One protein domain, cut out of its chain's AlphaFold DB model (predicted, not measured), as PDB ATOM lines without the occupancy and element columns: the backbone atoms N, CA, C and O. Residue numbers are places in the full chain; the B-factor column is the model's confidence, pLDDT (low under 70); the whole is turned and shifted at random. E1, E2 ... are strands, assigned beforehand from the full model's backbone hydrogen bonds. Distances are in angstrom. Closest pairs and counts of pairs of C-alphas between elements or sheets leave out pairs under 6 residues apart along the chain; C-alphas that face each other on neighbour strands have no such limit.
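What this domain is: This is residues 3 to 32, 60 to 122 and 135 to 183 of the 267 residues of a protein of Fusobacterium sp. CAG:649 (UniProt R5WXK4). The model is a small head of stacked chain turns drawn out into a long arm: in the head the sheet of E1, E5, E7 and E11 and the sheet of E2, E6, E8 and E12 lie face to face as a sandwich, and the arm is a sheet of E3, E4, E9, E10 and E13. E2, E6, E8 and E12 are sharply bent, and the arm makes most of the length. The printed part has 142 residues with thirteen named strands, E1 to E13 in order, and no named helix; the class is all strand. The two head sheets are parallel and the arm is antiparallel. The whole is loose, with a radius of gyration of the C-alphas of 19.5 A and spans of 73 by 26 by 21 A.

How they stand to each other: One sheet runs E1, residues 7 to 9, E5, residues 69 to 72, E7, residues 89 to 92, and E11, residues 149 to 152. Within hydrogen-bond range are N 8 and O 69, 2.8 A, N 70 and O 89, 2.8 A, and N 90 and O 149, 2.9 A. The second runs E2, residues 14 to 23, E6, residues 77 to 86, E8, residues 97 to 106, and E12, residues 154 to 161, and is twisted, its C-alphas up to 6.7 A off its best plane. Within range are N 17 and O 79, N 80 and O 99, and N 100 and O 155, each 2.8 A. E2 bends by 91 degrees at residue 18, E6 by 84 at 81, E8 by 85 at 101 and E12 by 82 at 157. These sheets form a sandwich, two sheets face to face, and the parts of them that face each other are 9.1 A centre to centre; the closest C-alphas of E7 and E12, those of Gly 91 and Val 154, are 6.2 A apart. The third sheet runs E3, residues 26 to 32, E4, residues 60 to 64, E9, residues 108 to 122, E10, residues 135 to 146, and E13, residues 172 to 183. Within range are N 27 and O 63, 2.8 A, N 62 and O 111, 2.7 A, N 110 and O 144, 2.7 A, and N 139 and O 180, 2.8 A. E2 runs on into E3 at 16 degrees, E8 into E9 at 44 degrees and E10 into E11 at 49 degrees.

Where its parts are: E1 begins at C-alpha 7 (309.649, 64.779, 32.528). E2 is 21.0 A long, E6 22.8 A and E8 22.9 A. E9, the longest strand, measures 46.3 A and ends at C-alpha 122 (324.180, 19.272, 59.579). E10 is 36.0 A long; E13, 31.9 A, ends at C-alpha 183 (327.847, 33.964, 56.421).

The domain as a whole: The C-alphas farthest apart, of Gly 15 and Ser 122, are 72.9 A apart. Residues 33 to 59 and 123 to 134 are not printed; the C-alpha gaps are 8.9 A and 11.9 A. Of the links printed whole, none is long. Mean pLDDT of the printed part is 93.3, and no printed residue is under 70.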
ATOM      1  N   LEU A   3     301.343  67.752  37.530       95.12
ATOM      2  CA  LEU A   3     302.402  67.033  36.827       95.12
ATOM      3  C   LEU A   3     302.930  65.918  37.738       95.12
ATOM      4  O   LEU A   3     303.474  66.198  38.802       95.12
ATOM      5  N   SER A   4     302.765  64.665  37.314       93.12
ATOM      6  CA  SER A   4     303.153  63.472  38.076       93.12
ATOM      7  C   SER A   4     303.765  62.438  37.134       93.12
ATOM      8  O   SER A   4     303.152  62.084  36.125       93.12
ATOM      9  N   GLY A   5     305.010  62.027  37.393       88.12
ATOM     10  CA  GLY A   5     305.814  61.220  36.464       88.12
ATOM     11  C   GLY A   5     306.146  61.930  35.143       88.12
ATOM     12  O   GLY A   5     306.563  61.290  34.179       88.12
ATOM     13  N   PHE A   6     305.928  63.245  35.080       90.62
ATOM     14  CA  PHE A   6     306.147  64.063  33.894       90.62
ATOM     15  C   PHE A   6     307.593  64.556  33.847       90.62
ATOM     16  O   PHE A   6     308.090  65.103  34.828       90.62
ATOM     17  N   ASN A   7     308.255  64.389  32.705       92.19
ATOM     18  CA  ASN A   7     309.649  64.779  32.528       92.19
ATOM     19  C   ASN A   7     309.804  65.621  31.271       92.19
ATOM     20  O   ASN A   7     309.873  65.100  30.158       92.19
ATOM     21  N   GLN A   8     309.872  66.934  31.464       91.31
ATOM     22  CA  GLN A   8     310.180  67.900  30.423       91.31
ATOM     23  C   GLN A   8     311.463  68.640  30.783       91.31
ATOM     24  O   GLN A   8     311.582  69.232  31.857       91.31
ATOM     25  N   VAL A   9     312.401  68.639  29.838       91.12
ATOM     26  CA  VAL A   9     313.648  69.394  29.922       91.12
ATOM     27  C   VAL A   9     313.739  70.313  28.709       91.12
ATOM     28  O   VAL A   9     314.012  69.865  27.599       91.12
ATOM     29  N   GLY A  10     313.475  71.601  28.917       88.50
ATOM     30  CA  GLY A  10     313.460  72.615  27.868       88.50
ATOM     31  C   GLY A  10     312.075  72.825  27.245       88.50
ATOM     32  O   GLY A  10     311.042  72.688  27.899       88.50
ATOM     33  N   GLY A  11     312.058  73.199  25.963       90.06
ATOM     34  CA  GLY A  11     310.837  73.570  25.241       90.06
ATOM     35  C   GLY A  11     310.301  74.953  25.630       90.06
ATOM     36  O   GLY A  11     310.505  75.430  26.745       90.06
ATOM     37  N   LYS A  12     309.616  75.621  24.699       94.56
ATOM     38  CA  LYS A  12     309.063  76.958  24.941       94.56
ATOM     39  C   LYS A  12     307.711  76.855  25.640       94.56
ATOM     40  O   LYS A  12     306.737  76.408  25.038       94.56
ATOM     41  N   VAL A  13     307.640  77.327  26.881       92.69
ATOM     42  CA  VAL A  13     306.398  77.411  27.660       92.69
ATOM     43  C   VAL A  13     306.136  78.870  28.012       92.69
ATOM     44  O   VAL A  13     307.006  79.579  28.513       92.69
ATOM     45  N   THR A  14     304.947  79.375  27.705       94.25
ATOM     46  CA  THR A  14     304.585  80.774  27.972       94.25
ATOM     47  C   THR A  14     303.151  80.844  28.461       94.25
ATOM     48  O   THR A  14     302.294  80.134  27.940       94.25
ATOM     49  N   GLY A  15     302.886  81.696  29.447       95.94
ATOM     50  CA  GLY A  15     301.536  81.917  29.958       95.94
ATOM     51  C   GLY A  15     301.494  82.099  31.469       95.94
ATOM     52  O   GLY A  15     302.511  82.364  32.108       95.94
ATOM     53  N   ASN A  16     300.291  81.947  32.024       97.44
ATOM     54  CA  ASN A  16     300.026  82.071  33.451       97.44
ATOM     55  C   ASN A  16     299.330  80.806  33.959       97.44
ATOM     56  O   ASN A  16     298.338  80.369  33.376       97.44
ATOM     57  N   ILE A  17     299.817  80.244  35.062       97.38
ATOM     58  CA  ILE A  17     299.172  79.139  35.772       97.38
ATOM     59  C   ILE A  17     298.789  79.641  37.159       97.38
ATOM     60  O   ILE A  17     299.627  80.147  37.891       97.38
ATOM     61  N   GLN A  18     297.527  79.490  37.552       97.75
ATOM     62  CA  GLN A  18     297.124  79.890  38.900       97.75
ATOM     63  C   GLN A  18     297.727  78.958  39.960       97.75
ATOM     64  O   GLN A  18     298.377  79.427  40.886       97.75
ATOM     65  N   ASN A  19     297.546  77.644  39.789       97.88
ATOM     66  CA  ASN A  19     298.033  76.611  40.701       97.88
ATOM     67  C   ASN A  19     298.715  75.481  39.913       97.88
ATOM     68  O   ASN A  19     298.111  74.918  38.985       97.88
ATOM     69  N   LEU A  20     299.946  75.147  40.292       97.75
ATOM     70  CA  LEU A  20     300.734  74.044  39.754       97.75
ATOM     71  C   LEU A  20     301.123  73.091  40.885       97.75
ATOM     72  O   LEU A  20     301.843  73.477  41.798       97.75
ATOM     73  N   THR A  21     300.700  71.840  40.783       97.94
ATOM     74  CA  THR A  21     301.203  70.759  41.632       97.94
ATOM     75  C   THR A  21     302.180  69.935  40.809       97.94
ATOM     76  O   THR A  21     301.835  69.469  39.721       97.94
ATOM     77  N   ILE A  22     303.401  69.776  41.299       97.44
ATOM     78  CA  ILE A  22     304.426  68.927  40.699       97.44
ATOM     79  C   ILE A  22     304.865  67.908  41.745       97.44
ATOM     80  O   ILE A  22     305.297  68.269  42.835       97.44
ATOM     81  N   GLU A  23     304.710  66.628  41.443       96.00
ATOM     82  CA  GLU A  23     304.922  65.573  42.431       96.00
ATOM     83  C   GLU A  23     305.656  64.383  41.830       96.00
ATOM     84  O   GLU A  23     305.365  63.933  40.720       96.00
ATOM     85  N   SER A  24     306.620  63.856  42.570       95.50
ATOM     86  CA  SER A  24     307.266  62.588  42.259       95.50
ATOM     87  C   SER A  24     306.513  61.444  42.920       95.50
ATOM     88  O   SER A  24     306.173  61.507  44.101       95.50
ATOM     89  N   LYS A  25     306.266  60.364  42.172       90.69
ATOM     90  CA  LYS A  25     305.564  59.197  42.709       90.69
ATOM     91  C   LYS A  25     306.518  58.336  43.537       90.69
ATOM     92  O   LYS A  25     307.517  57.840  43.016       90.69
ATOM     93  N   GLN A  26     306.178  58.124  44.806       90.88
ATOM     94  CA  GLN A  26     306.875  57.171  45.664       90.88
ATOM     95  C   GLN A  26     306.244  55.784  45.551       90.88
ATOM     96  O   GLN A  26     305.036  55.621  45.729       90.88
ATOM     97  N   ASN A  27     307.074  54.779  45.300       88.81
ATOM     98  CA  ASN A  27     306.690  53.379  45.314       88.81
ATOM     99  C   ASN A  27     307.033  52.758  46.666       88.81
ATOM    100  O   ASN A  27     308.092  53.021  47.239       88.81
ATOM    101  N   THR A  28     306.136  51.912  47.166       89.94
ATOM    102  CA  THR A  28     306.317  51.157  48.405       89.94
ATOM    103  C   THR A  28     306.234  49.662  48.114       89.94
ATOM    104  O   THR A  28     305.445  49.213  47.284       89.94
ATOM    105  N   SER A  29     307.087  48.874  48.758       88.81
ATOM    106  CA  SER A  29     307.130  47.422  48.605       88.81
ATOM    107  C   SER A  29     307.513  46.772  49.925       88.81
ATOM    108  O   SER A  29     308.311  47.315  50.687       88.81
ATOM    109  N   THR A  30     306.950  45.599  50.185       90.19
ATOM    110  CA  THR A  30     307.312  44.744  51.311       90.19
ATOM    111  C   THR A  30     307.842  43.422  50.767       90.19
ATOM    112  O   THR A  30     307.333  42.882  49.785       90.19
ATOM    113  N   THR A  31     308.906  42.912  51.374       86.69
ATOM    114  CA  THR A  31     309.502  41.619  51.034       86.69
ATOM    115  C   THR A  31     309.387  40.712  52.242       86.69
ATOM    116  O   THR A  31     309.887  41.047  53.309       86.69
ATOM    117  N   THR A  32     308.780  39.545  52.059       88.56
ATOM    118  CA  THR A  32     308.723  38.492  53.073       88.56
ATOM    119  C   THR A  32     309.066  37.177  52.394       88.56
ATOM    120  O   THR A  32     308.444  36.804  51.402       88.56
ATOM    121  N   GLU A  60     311.268  46.171  53.850       93.06
ATOM    122  CA  GLU A  60     310.404  47.239  53.383       93.06
ATOM    123  C   GLU A  60     311.234  48.210  52.557       93.06
ATOM    124  O   GLU A  60     312.334  48.606  52.949       93.06
ATOM    125  N   ARG A  61     310.675  48.633  51.430       92.75
ATOM    126  CA  ARG A  61     311.298  49.597  50.540       92.75
ATOM    127  C   ARG A  61     310.311  50.703  50.194       92.75
ATOM    128  O   ARG A  61     309.187  50.423  49.789       92.75
ATOM    129  N   LYS A  62     310.739  51.953  50.334       93.19
ATOM    130  CA  LYS A  62     310.085  53.170  49.854       93.19
ATOM    131  C   LYS A  62     311.073  53.913  48.970       93.19
ATOM    132  O   LYS A  62     312.188  54.175  49.404       93.19
ATOM    133  N   TYR A  63     310.708  54.219  47.738       89.56
ATOM    134  CA  TYR A  63     311.647  54.812  46.792       89.56
ATOM    135  C   TYR A  63     310.920  55.623  45.732       89.56
ATOM    136  O   TYR A  63     309.823  55.270  45.304       89.56
ATOM    137  N   VAL A  64     311.545  56.712  45.307       90.44
ATOM    138  CA  VAL A  64     311.150  57.458  44.116       90.44
ATOM    139  C   VAL A  64     311.969  56.914  42.948       90.44
ATOM    140  O   VAL A  64     313.188  57.051  42.944       90.44
ATOM    141  N   ASP A  65     311.309  56.279  41.979       80.12
ATOM    142  CA  ASP A  65     311.980  55.693  40.807       80.12
ATOM    143  C   ASP A  65     312.502  56.746  39.838       80.12
ATOM    144  O   ASP A  65     313.657  56.728  39.421       80.12
ATOM    145  N   ASN A  66     311.617  57.665  39.462       85.44
ATOM    146  CA  ASN A  66     311.924  58.735  38.538       85.44
ATOM    147  C   ASN A  66     311.245  60.003  39.038       85.44
ATOM    148  O   ASN A  66     310.014  60.077  39.090       85.44
ATOM    149  N   ALA A  67     312.057  60.968  39.462       91.00
ATOM    150  CA  ALA A  67     311.543  62.222  39.974       91.00
ATOM    151  C   ALA A  67     310.963  63.057  38.831       91.00
ATOM    152  O   ALA A  67     311.594  63.224  37.788       91.00
ATOM    153  N   THR A  68     309.773  63.607  39.046       95.81
ATOM    154  CA  THR A  68     309.116  64.495  38.086       95.81
ATOM    155  C   THR A  68     309.990  65.721  37.851       95.81
ATOM    156  O   THR A  68     310.495  66.333  38.794       95.81
ATOM    157  N   THR A  69     310.164  66.090  36.586       96.12
ATOM    158  CA  THR A  69     311.003  67.215  36.179       96.12
ATOM    159  C   THR A  69     310.238  68.124  35.228       96.12
ATOM    160  O   THR A  69     309.717  67.688  34.203       96.12
ATOM    161  N   PHE A  70     310.202  69.413  35.546       96.94
ATOM    162  CA  PHE A  70     309.597  70.442  34.716       96.94
ATOM    163  C   PHE A  70     310.545  71.631  34.569       96.94
ATOM    164  O   PHE A  70     310.536  72.572  35.366       96.94
ATOM    165  N   LEU A  71     311.381  71.578  33.535       96.88
ATOM    166  CA  LEU A  71     312.287  72.661  33.172       96.88
ATOM    167  C   LEU A  71     311.809  73.315  31.881       96.88
ATOM    168  O   LEU A  71     311.703  72.644  30.856       96.88
ATOM    169  N   ILE A  72     311.554  74.620  31.918       96.25
ATOM    170  CA  ILE A  72     311.204  75.406  30.727       96.25
ATOM    171  C   ILE A  72     312.475  75.881  30.014       96.25
ATOM    172  O   ILE A  72     313.468  76.180  30.667       96.25
ATOM    173  N   GLY A  73     312.461  75.945  28.686       95.69
ATOM    174  CA  GLY A  73     313.636  76.281  27.875       95.69
ATOM    175  C   GLY A  73     313.653  77.708  27.338       95.69
ATOM    176  O   GLY A  73     312.905  78.579  27.791       95.69
ATOM    177  N   ASP A  74     314.475  77.927  26.315       95.25
ATOM    178  CA  ASP A  74     314.676  79.244  25.712       95.25
ATOM    179  C   ASP A  74     313.390  79.878  25.163       95.25
ATOM    180  O   ASP A  74     312.516  79.229  24.582       95.25
ATOM    181  N   GLY A  75     313.275  81.191  25.354       92.69
ATOM    182  CA  GLY A  75     312.116  81.988  24.966       92.69
ATOM    183  C   GLY A  75     310.876  81.749  25.832       92.69
ATOM    184  O   GLY A  75     309.816  82.291  25.509       92.69
ATOM    185  N   SER A  76     310.983  80.950  26.898       96.50
ATOM    186  CA  SER A  76     309.892  80.723  27.846       96.50
ATOM    187  C   SER A  76     309.688  81.917  28.774       96.50
ATOM    188  O   SER A  76     310.646  82.541  29.230       96.50
ATOM    189  N   ASN A  77     308.427  82.197  29.089       95.69
ATOM    190  CA  ASN A  77     308.030  83.193  30.078       95.69
ATOM    191  C   ASN A  77     306.756  82.702  30.769       95.69
ATOM    192  O   ASN A  77     305.644  82.890  30.266       95.69
ATOM    193  N   LEU A  78     306.941  81.984  31.870       97.12
ATOM    194  CA  LEU A  78     305.866  81.346  32.613       97.12
ATOM    195  C   LEU A  78     305.742  82.011  33.980       97.12
ATOM    196  O   LEU A  78     306.709  82.061  34.739       97.12
ATOM    197  N   LYS A  79     304.538  82.475  34.309       97.94
ATOM    198  CA  LYS A  79     304.200  82.913  35.660       97.94
ATOM    199  C   LYS A  79     303.283  81.896  36.325       97.94
ATOM    200  O   LYS A  79     302.308  81.445  35.723       97.94
ATOM    201  N   VAL A  80     303.577  81.553  37.570       98.19
ATOM    202  CA  VAL A  80     302.779  80.642  38.380       98.19
ATOM    203  C   VAL A  80     302.395  81.330  39.685       98.19
ATOM    204  O   VAL A  80     303.258  81.844  40.386       98.19
ATOM    205  N   GLY A  81     301.105  81.347  40.014       98.31
ATOM    206  CA  GLY A  81     300.625  81.910  41.277       98.31
ATOM    207  C   GLY A  81     301.115  81.081  42.462       98.31
ATOM    208  O   GLY A  81     301.876  81.564  43.291       98.31
ATOM    209  N   LYS A  82     300.737  79.803  42.509       98.38
ATOM    210  CA  LYS A  82     301.159  78.873  43.557       98.38
ATOM    211  C   LYS A  82     301.753  77.595  42.975       98.38
ATOM    212  O   LYS A  82     301.141  76.974  42.102       98.38
ATOM    213  N   VAL A  83     302.911  77.189  43.488       98.56
ATOM    214  CA  VAL A  83     303.555  75.901  43.212       98.56
ATOM    215  C   VAL A  83     303.577  75.058  44.479       98.56
ATOM    216  O   VAL A  83     304.055  75.509  45.516       98.56
ATOM    217  N   GLU A  84     303.106  73.824  44.375       98.25
ATOM    218  CA  GLU A  84     303.280  72.785  45.389       98.25
ATOM    219  C   GLU A  84     304.179  71.699  44.797       98.25
ATOM    220  O   GLU A  84     303.820  71.067  43.801       98.25
ATOM    221  N   ASN A  85     305.383  71.557  45.350       97.75
ATOM    222  CA  ASN A  85     306.428  70.682  44.839       97.75
ATOM    223  C   ASN A  85     306.743  69.571  45.841       97.75
ATOM    224  O   ASN A  85     307.397  69.821  46.853       97.75
ATOM    225  N   THR A  86     306.359  68.343  45.504       97.50
ATOM    226  CA  THR A  86     306.681  67.143  46.278       97.50
ATOM    227  C   THR A  86     307.800  66.364  45.598       97.50
ATOM    228  O   THR A  86     307.562  65.598  44.663       97.50
ATOM    229  N   ALA A  87     309.027  66.554  46.088       96.31
ATOM    230  CA  ALA A  87     310.237  65.842  45.682       96.31
ATOM    231  C   ALA A  87     310.488  65.829  44.164       96.31
ATOM    232  O   ALA A  87     310.984  64.843  43.612       96.31
ATOM    233  N   ALA A  88     310.116  66.911  43.484       97.44
ATOM    234  CA  ALA A  88     310.270  67.092  42.050       97.44
ATOM    235  C   ALA A  88     311.217  68.259  41.740       97.44
ATOM    236  O   ALA A  88     311.557  69.077  42.603       97.44
ATOM    237  N   THR A  89     311.643  68.340  40.481       97.38
ATOM    238  CA  THR A  89     312.490  69.423  39.981       97.38
ATOM    239  C   THR A  89     311.672  70.379  39.126       97.38
ATOM    240  O   THR A  89     311.051  69.964  38.151       97.38
ATOM    241  N   ILE A  90     311.711  71.670  39.448       97.56
ATOM    242  CA  ILE A  90     311.127  72.738  38.633       97.56
ATOM    243  C   ILE A  90     312.176  73.805  38.320       97.56
ATOM    244  O   ILE A  90     313.070  74.066  39.121       97.56
ATOM    245  N   GLY A  91     312.109  74.433  37.150       96.94
ATOM    246  CA  GLY A  91     313.118  75.424  36.806       96.94
ATOM    247  C   GLY A  91     313.062  75.947  35.388       96.94
ATOM    248  O   GLY A  91     312.128  75.674  34.635       96.94
ATOM    249  N   ALA A  92     314.102  76.691  35.030       96.25
ATOM    250  CA  ALA A  92     314.303  77.216  33.688       96.25
ATOM    251  C   ALA A  92     315.734  76.952  33.209       96.25
ATOM    252  O   ALA A  92     316.683  77.037  33.985       96.25
ATOM    253  N   THR A  93     315.896  76.660  31.924       93.88
ATOM    254  CA  THR A  93     317.190  76.533  31.251       93.88
ATOM    255  C   THR A  93     317.380  77.663  30.240       93.88
ATOM    256  O   THR A  93     316.416  78.265  29.762       93.88
ATOM    257  N   GLY A  94     318.647  77.977  29.952       92.00
ATOM    258  CA  GLY A  94     319.025  79.040  29.021       92.00
ATOM    259  C   GLY A  94     318.448  80.407  29.411       92.00
ATOM    260  O   GLY A  94     318.660  80.863  30.535       92.00
ATOM    261  N   ASN A  95     317.740  81.073  28.496       92.62
ATOM    262  CA  ASN A  95     317.135  82.393  28.720       92.62
ATOM    263  C   ASN A  95     315.651  82.354  29.136       92.62
ATOM    264  O   ASN A  95     315.002  83.406  29.184       92.62
ATOM    265  N   GLY A  96     315.112  81.167  29.439       95.06
ATOM    266  CA  GLY A  96     313.764  81.014  29.981       95.06
ATOM    267  C   GLY A  96     313.581  81.758  31.309       95.06
ATOM    268  O   GLY A  96     314.522  81.917  32.094       95.06
ATOM    269  N   LYS A  97     312.358  82.230  31.565       96.00
ATOM    270  CA  LYS A  97     311.978  82.917  32.807       96.00
ATOM    271  C   LYS A  97     310.787  82.227  33.454       96.00
ATOM    272  O   LYS A  97     309.726  82.115  32.834       96.00
ATOM    273  N   LEU A  98     310.970  81.783  34.695       97.62
ATOM    274  CA  LEU A  98     309.909  81.248  35.540       97.62
ATOM    275  C   LEU A  98     309.717  82.175  36.740       97.62
ATOM    276  O   LEU A  98     310.661  82.411  37.485       97.62
ATOM    277  N   SER A  99     308.505  82.679  36.940       97.88
ATOM    278  CA  SER A  99     308.139  83.476  38.114       97.88
ATOM    279  C   SER A  99     307.105  82.719  38.940       97.88
ATOM    280  O   SER A  99     306.129  82.218  38.381       97.88
ATOM    281  N   ILE A 100     307.329  82.599  40.246       98.44
ATOM    282  CA  ILE A 100     306.464  81.878  41.183       98.44
ATOM    283  C   ILE A 100     306.104  82.826  42.327       98.44
ATOM    284  O   ILE A 100     306.994  83.234  43.074       98.44
ATOM    285  N   ASP A 101     304.822  83.167  42.493       98.38
ATOM    286  CA  ASP A 101     304.404  84.082  43.567       98.38
ATOM    287  C   ASP A 101     304.478  83.391  44.953       98.38
ATOM    288  O   ASP A 101     304.967  83.983  45.921       98.38
ATOM    289  N   GLU A 102     304.048  82.127  45.045       98.25
ATOM    290  CA  GLU A 102     304.096  81.284  46.247       98.25
ATOM    291  C   GLU A 102     304.606  79.869  45.927       98.25
ATOM    292  O   GLU A 102     304.113  79.206  45.017       98.25
ATOM    293  N   TYR A 103     305.570  79.382  46.703       98.50
ATOM    294  CA  TYR A 103     306.148  78.046  46.575       98.50
ATOM    295  C   TYR A 103     306.041  77.273  47.896       98.50
ATOM    296  O   TYR A 103     306.426  77.780  48.953       98.50
ATOM    297  N   ILE A 104     305.571  76.030  47.834       98.50
ATOM    298  CA  ILE A 104     305.527  75.096  48.961       98.50
ATOM    299  C   ILE A 104     306.304  73.839  48.575       98.50
ATOM    300  O   ILE A 104     305.961  73.176  47.597       98.50
ATOM    301  N   GLY A 105     307.370  73.539  49.318       98.00
ATOM    302  CA  GLY A 105     308.230  72.382  49.078       98.00
ATOM    303  C   GLY A 105     307.972  71.238  50.057       98.00
ATOM    304  O   GLY A 105     307.839  71.469  51.257       98.00
ATOM    305  N   HIS A 106     307.980  70.007  49.555       97.75
ATOM    306  CA  HIS A 106     307.921  68.777  50.339       97.75
ATOM    307  C   HIS A 106     308.983  67.795  49.848       97.75
ATOM    308  O   HIS A 106     309.131  67.569  48.648       97.75
ATOM    309  N   ASN A 107     309.730  67.204  50.766       97.06
ATOM    310  CA  ASN A 107     310.681  66.142  50.475       97.06
ATOM    311  C   ASN A 107     310.008  64.769  50.617       97.06
ATOM    312  O   ASN A 107     308.987  64.621  51.288       97.06
ATOM    313  N   LEU A 108     310.599  63.747  49.999       95.94
ATOM    314  CA  LEU A 108     310.184  62.356  50.158       95.94
ATOM    315  C   LEU A 108     311.309  61.537  50.778       95.94
ATOM    316  O   LEU A 108     312.402  61.434  50.221       95.94
ATOM    317  N   GLU A 109     311.017  60.932  51.924       94.88
ATOM    318  CA  GLU A 109     311.917  60.007  52.605       94.88
ATOM    319  C   GLU A 109     311.828  58.619  51.977       94.88
ATOM    320  O   GLU A 109     310.780  57.967  51.983       94.88
ATOM    321  N   ASN A 110     312.950  58.155  51.453       94.25
ATOM    322  CA  ASN A 110     313.131  56.839  50.881       94.25
ATOM    323  C   ASN A 110     313.859  55.934  51.871       94.25
ATOM    324  O   ASN A 110     314.733  56.359  52.628       94.25
ATOM    325  N   LYS A 111     313.518  54.654  51.814       94.12
ATOM    326  CA  LYS A 111     314.021  53.619  52.703       94.12
ATOM    327  C   LYS A 111     314.198  52.326  51.923       94.12
ATOM    328  O   LYS A 111     313.346  51.989  51.112       94.12
ATOM    329  N   ASP A 112     315.258  51.582  52.166       93.81
ATOM    330  CA  ASP A 112     315.439  50.225  51.665       93.81
ATOM    331  C   ASP A 112     316.043  49.390  52.787       93.81
ATOM    332  O   ASP A 112     317.259  49.371  53.005       93.81
ATOM    333  N   ASN A 113     315.149  48.741  53.533       93.31
ATOM    334  CA  ASN A 113     315.492  47.940  54.689       93.31
ATOM    335  C   ASN A 113     315.183  46.488  54.399       93.31
ATOM    336  O   ASN A 113     314.037  46.142  54.136       93.31
ATOM    337  N   THR A 114     316.181  45.626  54.502       93.62
ATOM    338  CA  THR A 114     316.004  44.185  54.338       93.62
ATOM    339  C   THR A 114     316.868  43.460  55.345       93.62
ATOM    340  O   THR A 114     318.066  43.694  55.413       93.62
ATOM    341  N   THR A 115     316.281  42.534  56.094       91.19
ATOM    342  CA  THR A 115     316.989  41.668  57.031       91.19
ATOM    343  C   THR A 115     316.719  40.207  56.694       91.19
ATOM    344  O   THR A 115     315.577  39.753  56.727       91.19
ATOM    345  N   THR A 116     317.781  39.450  56.456       88.12
ATOM    346  CA  THR A 116     317.793  37.994  56.350       88.12
ATOM    347  C   THR A 116     318.466  37.401  57.578       88.12
ATOM    348  O   THR A 116     319.582  37.774  57.930       88.12
ATOM    349  N   LYS A 117     317.801  36.443  58.219       85.88
ATOM    350  CA  LYS A 117     318.347  35.631  59.309       85.88
ATOM    351  C   LYS A 117     318.194  34.172  58.936       85.88
ATOM    352  O   LYS A 117     317.102  33.738  58.584       85.88
ATOM    353  N   GLY A 118     319.264  33.409  59.030       80.81
ATOM    354  CA  GLY A 118     319.267  31.994  58.741       80.81
ATOM    355  C   GLY A 118     320.235  31.236  59.623       80.81
ATOM    356  O   GLY A 118     321.208  31.783  60.137       80.81
ATOM    357  N   ALA A 119     319.932  29.964  59.793       79.38
ATOM    358  CA  ALA A 119     320.764  29.011  60.487       79.38
ATOM    359  C   ALA A 119     320.687  27.670  59.761       79.38
ATOM    360  O   ALA A 119     319.669  27.328  59.148       79.38
ATOM    361  N   SER A 120     321.765  26.909  59.847       75.69
ATOM    362  CA  SER A 120     321.830  25.555  59.329       75.69
ATOM    363  C   SER A 120     322.444  24.612  60.346       75.69
ATOM    364  O   SER A 120     323.314  24.983  61.136       75.69
ATOM    365  N   LEU A 121     321.956  23.378  60.335       75.75
ATOM    366  CA  LEU A 121     322.459  22.289  61.153       75.75
ATOM    367  C   LEU A 121     322.644  21.071  60.261       75.75
ATOM    368  O   LEU A 121     321.720  20.666  59.559       75.75
ATOM    369  N   SER A 122     323.834  20.490  60.303       76.56
ATOM    370  CA  SER A 122     324.180  19.272  59.579       76.56
ATOM    371  C   SER A 122     324.440  18.141  60.562       76.56
ATOM    372  O   SER A 122     325.100  18.334  61.584       76.56
ATOM    373  N   ILE A 135     325.433  29.884  60.306       78.25
ATOM    374  CA  ILE A 135     324.646  31.082  60.566       78.25
ATOM    375  C   ILE A 135     324.774  32.013  59.364       78.25
ATOM    376  O   ILE A 135     325.863  32.244  58.839       78.25
ATOM    377  N   ASN A 136     323.642  32.555  58.936       80.19
ATOM    378  CA  ASN A 136     323.567  33.546  57.879       80.19
ATOM    379  C   ASN A 136     322.797  34.755  58.401       80.19
ATOM    380  O   ASN A 136     321.659  34.643  58.849       80.19
ATOM    381  N   TYR A 137     323.409  35.922  58.341       82.12
ATOM    382  CA  TYR A 137     322.783  37.189  58.663       82.12
ATOM    383  C   TYR A 137     323.118  38.161  57.544       82.12
ATOM    384  O   TYR A 137     324.283  38.351  57.220       82.12
ATOM    385  N   ALA A 138     322.110  38.778  56.950       87.81
ATOM    386  CA  ALA A 138     322.306  39.899  56.048       87.81
ATOM    387  C   ALA A 138     321.342  41.000  56.463       87.81
ATOM    388  O   ALA A 138     320.172  40.727  56.710       87.81
ATOM    389  N   ASN A 139     321.817  42.227  56.575       89.81
ATOM    390  CA  ASN A 139     320.976  43.365  56.872       89.81
ATOM    391  C   ASN A 139     321.428  44.569  56.062       89.81
ATOM    392  O   ASN A 139     322.569  45.010  56.194       89.81
ATOM    393  N   LYS A 140     320.495  45.086  55.272       93.31
ATOM    394  CA  LYS A 140     320.599  46.318  54.507       93.31
ATOM    395  C   LYS A 140     319.645  47.334  55.117       93.31
ATOM    396  O   LYS A 140     318.500  46.996  55.410       93.31
ATOM    397  N   ASP A 141     320.122  48.546  55.329       93.38
ATOM    398  CA  ASP A 141     319.383  49.645  55.940       93.38
ATOM    399  C   ASP A 141     319.875  50.949  55.307       93.38
ATOM    400  O   ASP A 141     320.841  51.570  55.763       93.38
ATOM    401  N   LEU A 142     319.248  51.283  54.179       94.75
ATOM    402  CA  LEU A 142     319.548  52.448  53.355       94.75
ATOM    403  C   LEU A 142     318.412  53.464  53.505       94.75
ATOM    404  O   LEU A 142     317.257  53.152  53.230       94.75
ATOM    405  N   GLU A 143     318.735  54.690  53.897       94.88
ATOM    406  CA  GLU A 143     317.796  55.811  53.959       94.88
ATOM    407  C   GLU A 143     318.318  56.938  53.064       94.88
ATOM    408  O   GLU A 143     319.516  57.234  53.021       94.88
ATOM    409  N   SER A 144     317.419  57.555  52.305       94.88
ATOM    410  CA  SER A 144     317.738  58.722  51.483       94.88
ATOM    411  C   SER A 144     316.549  59.662  51.409       94.88
ATOM    412  O   SER A 144     315.422  59.273  51.691       94.88
ATOM    413  N   VAL A 145     316.780  60.906  51.020       96.25
ATOM    414  CA  VAL A 145     315.729  61.912  50.880       96.25
ATOM    415  C   VAL A 145     315.770  62.467  49.466       96.25
ATOM    416  O   VAL A 145     316.795  63.004  49.048       96.25
ATOM    417  N   THR A 146     314.659  62.358  48.737       96.69
ATOM    418  CA  THR A 146     314.457  63.088  47.481       96.69
ATOM    419  C   THR A 146     313.889  64.462  47.811       96.69
ATOM    420  O   THR A 146     312.810  64.583  48.391       96.69
ATOM    421  N   LYS A 147     314.625  65.512  47.462       97.50
ATOM    422  CA  LYS A 147     314.333  66.891  47.837       97.50
ATOM    423  C   LYS A 147     313.551  67.623  46.757       97.50
ATOM    424  O   LYS A 147     313.821  67.472  45.564       97.50
ATOM    425  N   ASN A 148     312.645  68.497  47.187       97.81
ATOM    426  CA  ASN A 148     312.043  69.488  46.302       97.81
ATOM    427  C   ASN A 148     313.142  70.416  45.748       97.81
ATOM    428  O   ASN A 148     313.936  70.978  46.508       97.81
ATOM    429  N   THR A 149     313.231  70.520  44.424       97.81
ATOM    430  CA  THR A 149     314.381  71.129  43.748       97.81
ATOM    431  C   THR A 149     313.951  72.241  42.801       97.81
ATOM    432  O   THR A 149     313.048  72.062  41.985       97.81
ATOM    433  N   VAL A 150     314.621  73.391  42.901       97.81
ATOM    434  CA  VAL A 150     314.426  74.549  42.024       97.81
ATOM    435  C   VAL A 150     315.756  74.936  41.388       97.81
ATOM    436  O   VAL A 150     316.705  75.252  42.104       97.81
ATOM    437  N   VAL A 151     315.836  74.941  40.055       96.44
ATOM    438  CA  VAL A 151     317.088  75.212  39.320       96.44
ATOM    439  C   VAL A 151     316.937  76.279  38.238       96.44
ATOM    440  O   VAL A 151     315.882  76.449  37.628       96.44
ATOM    441  N   GLY A 152     318.040  76.973  37.964       94.88
ATOM    442  CA  GLY A 152     318.127  77.966  36.899       94.88
ATOM    443  C   GLY A 152     317.409  79.279  37.210       94.88
ATOM    444  O   GLY A 152     317.329  79.699  38.365       94.88
ATOM    445  N   ASN A 153     316.946  79.964  36.162       93.81
ATOM    446  CA  ASN A 153     316.425  81.328  36.258       93.81
ATOM    447  C   ASN A 153     314.964  81.362  36.744       93.81
ATOM    448  O   ASN A 153     314.023  81.465  35.949       93.81
ATOM    449  N   VAL A 154     314.798  81.246  38.062       96.88
ATOM    450  CA  VAL A 154     313.500  81.255  38.744       96.88
ATOM    451  C   VAL A 154     313.422  82.425  39.717       96.88
ATOM    452  O   VAL A 154     314.203  82.517  40.665       96.88
ATOM    453  N   GLU A 155     312.439  83.294  39.514       96.00
ATOM    454  CA  GLU A 155     312.071  84.342  40.459       96.00
ATOM    455  C   GLU A 155     311.027  83.782  41.430       96.00
ATOM    456  O   GLU A 155     309.936  83.391  41.017       96.00
ATOM    457  N   MET A 156     311.357  83.724  42.721       94.06
ATOM    458  CA  MET A 156     310.449  83.229  43.760       94.06
ATOM    459  C   MET A 156     310.025  84.354  44.698       94.06
ATOM    460  O   MET A 156     310.870  85.087  45.213       94.06
ATOM    461  N   GLY A 157     308.720  84.443  44.945       95.19
ATOM    462  CA  GLY A 157     308.126  85.272  45.984       95.19
ATOM    463  C   GLY A 157     308.210  84.601  47.357       95.19
ATOM    464  O   GLY A 157     309.289  84.451  47.932       95.19
ATOM    465  N   LYS A 158     307.060  84.216  47.919       96.56
ATOM    466  CA  LYS A 158     306.989  83.566  49.238       96.56
ATOM    467  C   LYS A 158     307.314  82.078  49.117       96.56
ATOM    468  O   LYS A 158     306.780  81.405  48.244       96.56
ATOM    469  N   SER A 159     308.126  81.547  50.028       96.38
ATOM    470  CA  SER A 159     308.439  80.114  50.099       96.38
ATOM    471  C   SER A 159     308.129  79.538  51.479       96.38
ATOM    472  O   SER A 159     308.470  80.162  52.486       96.38
ATOM    473  N   SER A 160     307.556  78.337  51.532       97.31
ATOM    474  CA  SER A 160     307.316  77.585  52.772       97.31
ATOM    475  C   SER A 160     307.523  76.073  52.580       97.31
ATOM    476  O   SER A 160     307.811  75.618  51.471       97.31
ATOM    477  N   GLY A 161     307.397  75.303  53.665       97.44
ATOM    478  CA  GLY A 161     307.642  73.859  53.674       97.44
ATOM    479  C   GLY A 161     309.116  73.509  53.880       97.44
ATOM    480  O   GLY A 161     309.839  74.207  54.596       97.44
ATOM    481  N   ASP A 162     309.551  72.418  53.261       97.88
ATOM    482  CA  ASP A 162     310.919  71.922  53.345       97.88
ATOM    483  C   ASP A 162     311.912  72.811  52.595       97.88
ATOM    484  O   ASP A 162     311.601  73.452  51.587       97.88
ATOM    485  N   LYS A 163     313.165  72.803  53.062       96.38
ATOM    486  CA  LYS A 163     314.250  73.577  52.450       96.38
ATOM    487  C   LYS A 163     314.409  73.221  50.969       96.38
ATOM    488  O   LYS A 163     314.689  72.074  50.630       96.38
ATOM    489  N   ILE A 164     314.317  74.242  50.121       97.56
ATOM    490  CA  ILE A 164     314.490  74.124  48.672       97.56
ATOM    491  C   ILE A 164     315.929  73.724  48.349       97.56
ATOM    492  O   ILE A 164     316.883  74.419  48.720       97.56
ATOM    493  N   ASN A 165     316.078  72.623  47.620       97.62
ATOM    494  CA  ASN A 165     317.338  72.229  47.013       97.62
ATOM    495  C   ASN A 165     317.560  73.003  45.702       97.62
ATOM    496  O   ASN A 165     316.623  73.229  44.942       97.62
ATOM    497  N   LYS A 166     318.798  73.428  45.438       96.50
ATOM    498  CA  LYS A 166     319.142  74.242  44.254       96.50
ATOM    499  C   LYS A 166     320.084  73.553  43.272       96.50
ATOM    500  O   LYS A 166     320.500  74.169  42.295       96.50
ATOM    501  N   ASP A 167     320.431  72.301  43.537       94.88
ATOM    502  CA  ASP A 167     321.394  71.545  42.747       94.88
ATOM    503  C   ASP A 167     320.810  70.180  42.383       94.88
ATOM    504  O   ASP A 167     320.482  69.372  43.252       94.88
ATOM    505  N   LEU A 168     320.684  69.917  41.085       93.00
ATOM    506  CA  LEU A 168     320.135  68.663  40.582       93.00
ATOM    507  C   LEU A 168     320.945  67.440  41.051       93.00
ATOM    508  O   LEU A 168     320.369  66.377  41.271       93.00
ATOM    509  N   SER A 169     322.259  67.593  41.253       93.38
ATOM    510  CA  SER A 169     323.139  66.506  41.703       93.38
ATOM    511  C   SER A 169     322.865  66.068  43.144       93.38
ATOM    512  O   SER A 169     323.030  64.894  43.468       93.38
ATOM    513  N   THR A 170     322.373  66.978  43.989       93.50
ATOM    514  CA  THR A 170     322.016  66.709  45.391       93.50
ATOM    515  C   THR A 170     320.508  66.616  45.608       93.50
ATOM    516  O   THR A 170     320.037  66.742  46.743       93.50
ATOM    517  N   MET A 171     319.736  66.416  44.531       94.12
ATOM    518  CA  MET A 171     318.289  66.207  44.612       94.12
ATOM    519  C   MET A 171     317.965  64.985  45.470       94.12
ATOM    520  O   MET A 171     317.056  65.053  46.287       94.12
ATOM    521  N   THR A 172     318.717  63.896  45.328       94.06
ATOM    522  CA  THR A 172     318.613  62.733  46.215       94.06
ATOM    523  C   THR A 172     319.858  62.666  47.083       94.06
ATOM    524  O   THR A 172     320.966  62.547  46.568       94.06
ATOM    525  N   GLU A 173     319.682  62.729  48.399       93.81
ATOM    526  CA  GLU A 173     320.777  62.635  49.365       93.81
ATOM    527  C   GLU A 173     320.630  61.364  50.199       93.81
ATOM    528  O   GLU A 173     319.585  61.133  50.804       93.81
ATOM    529  N   VAL A 174     321.679  60.543  50.237       94.00
ATOM    530  CA  VAL A 174     321.742  59.374  51.121       94.00
ATOM    531  C   VAL A 174     322.075  59.850  52.531       94.00
ATOM    532  O   VAL A 174     323.118  60.458  52.754       94.00
ATOM    533  N   THR A 175     321.188  59.569  53.482       93.75
ATOM    534  CA  THR A 175     321.351  59.947  54.895       93.75
ATOM    535  C   THR A 175     321.907  58.802  55.731       93.75
ATOM    536  O   THR A 175     322.501  59.027  56.788       93.75
ATOM    537  N   LYS A 176     321.740  57.564  55.260       94.31
ATOM    538  CA  LYS A 176     322.216  56.359  55.930       94.31
ATOM    539  C   LYS A 176     322.440  55.266  54.906       94.31
ATOM    540  O   LYS A 176     321.549  54.987  54.118       94.31
ATOM    541  N   ASP A 177     323.592  54.618  54.972       94.81
ATOM    542  CA  ASP A 177     323.901  53.447  54.162       94.81
ATOM    543  C   ASP A 177     324.596  52.417  55.050       94.81
ATOM    544  O   ASP A 177     325.754  52.581  55.443       94.81
ATOM    545  N   LYS A 178     323.837  51.408  55.478       91.56
ATOM    546  CA  LYS A 178     324.354  50.295  56.271       91.56
ATOM    547  C   LYS A 178     324.088  48.996  55.536       91.56
ATOM    548  O   LYS A 178     322.937  48.613  55.344       91.56
ATOM    549  N   ASP A 179     325.162  48.287  55.224       92.69
ATOM    550  CA  ASP A 179     325.117  46.930  54.696       92.69
ATOM    551  C   ASP A 179     326.003  46.030  55.562       92.69
ATOM    552  O   ASP A 179     327.188  46.295  55.772       92.69
ATOM    553  N   THR A 180     325.402  44.992  56.135       87.12
ATOM    554  CA  THR A 180     326.076  44.037  57.016       87.12
ATOM    555  C   THR A 180     325.750  42.626  56.571       87.12
ATOM    556  O   THR A 180     324.586  42.261  56.430       87.12
ATOM    557  N   LYS A 181     326.783  41.806  56.380       89.00
ATOM    558  CA  LYS A 181     326.627  40.416  55.960       89.00
ATOM    559  C   LYS A 181     327.582  39.515  56.729       89.00
ATOM    560  O   LYS A 181     328.791  39.720  56.715       89.00
ATOM    561  N   THR A 182     327.023  38.479  57.333       78.06
ATOM    562  CA  THR A 182     327.725  37.408  58.029       78.06
ATOM    563  C   THR A 182     327.240  36.094  57.449       78.06
ATOM    564  O   THR A 182     326.065  35.767  57.562       78.06
ATOM    565  N   ASN A 183     328.137  35.327  56.845       79.81
ATOM    566  CA  ASN A 183     327.847  33.964  56.421       79.81
ATOM    567  C   ASN A 183     328.964  33.068  56.938       79.81
ATOM    568  O   ASN A 183     330.098  33.164  56.473       79.81
TER     569      ASN A 183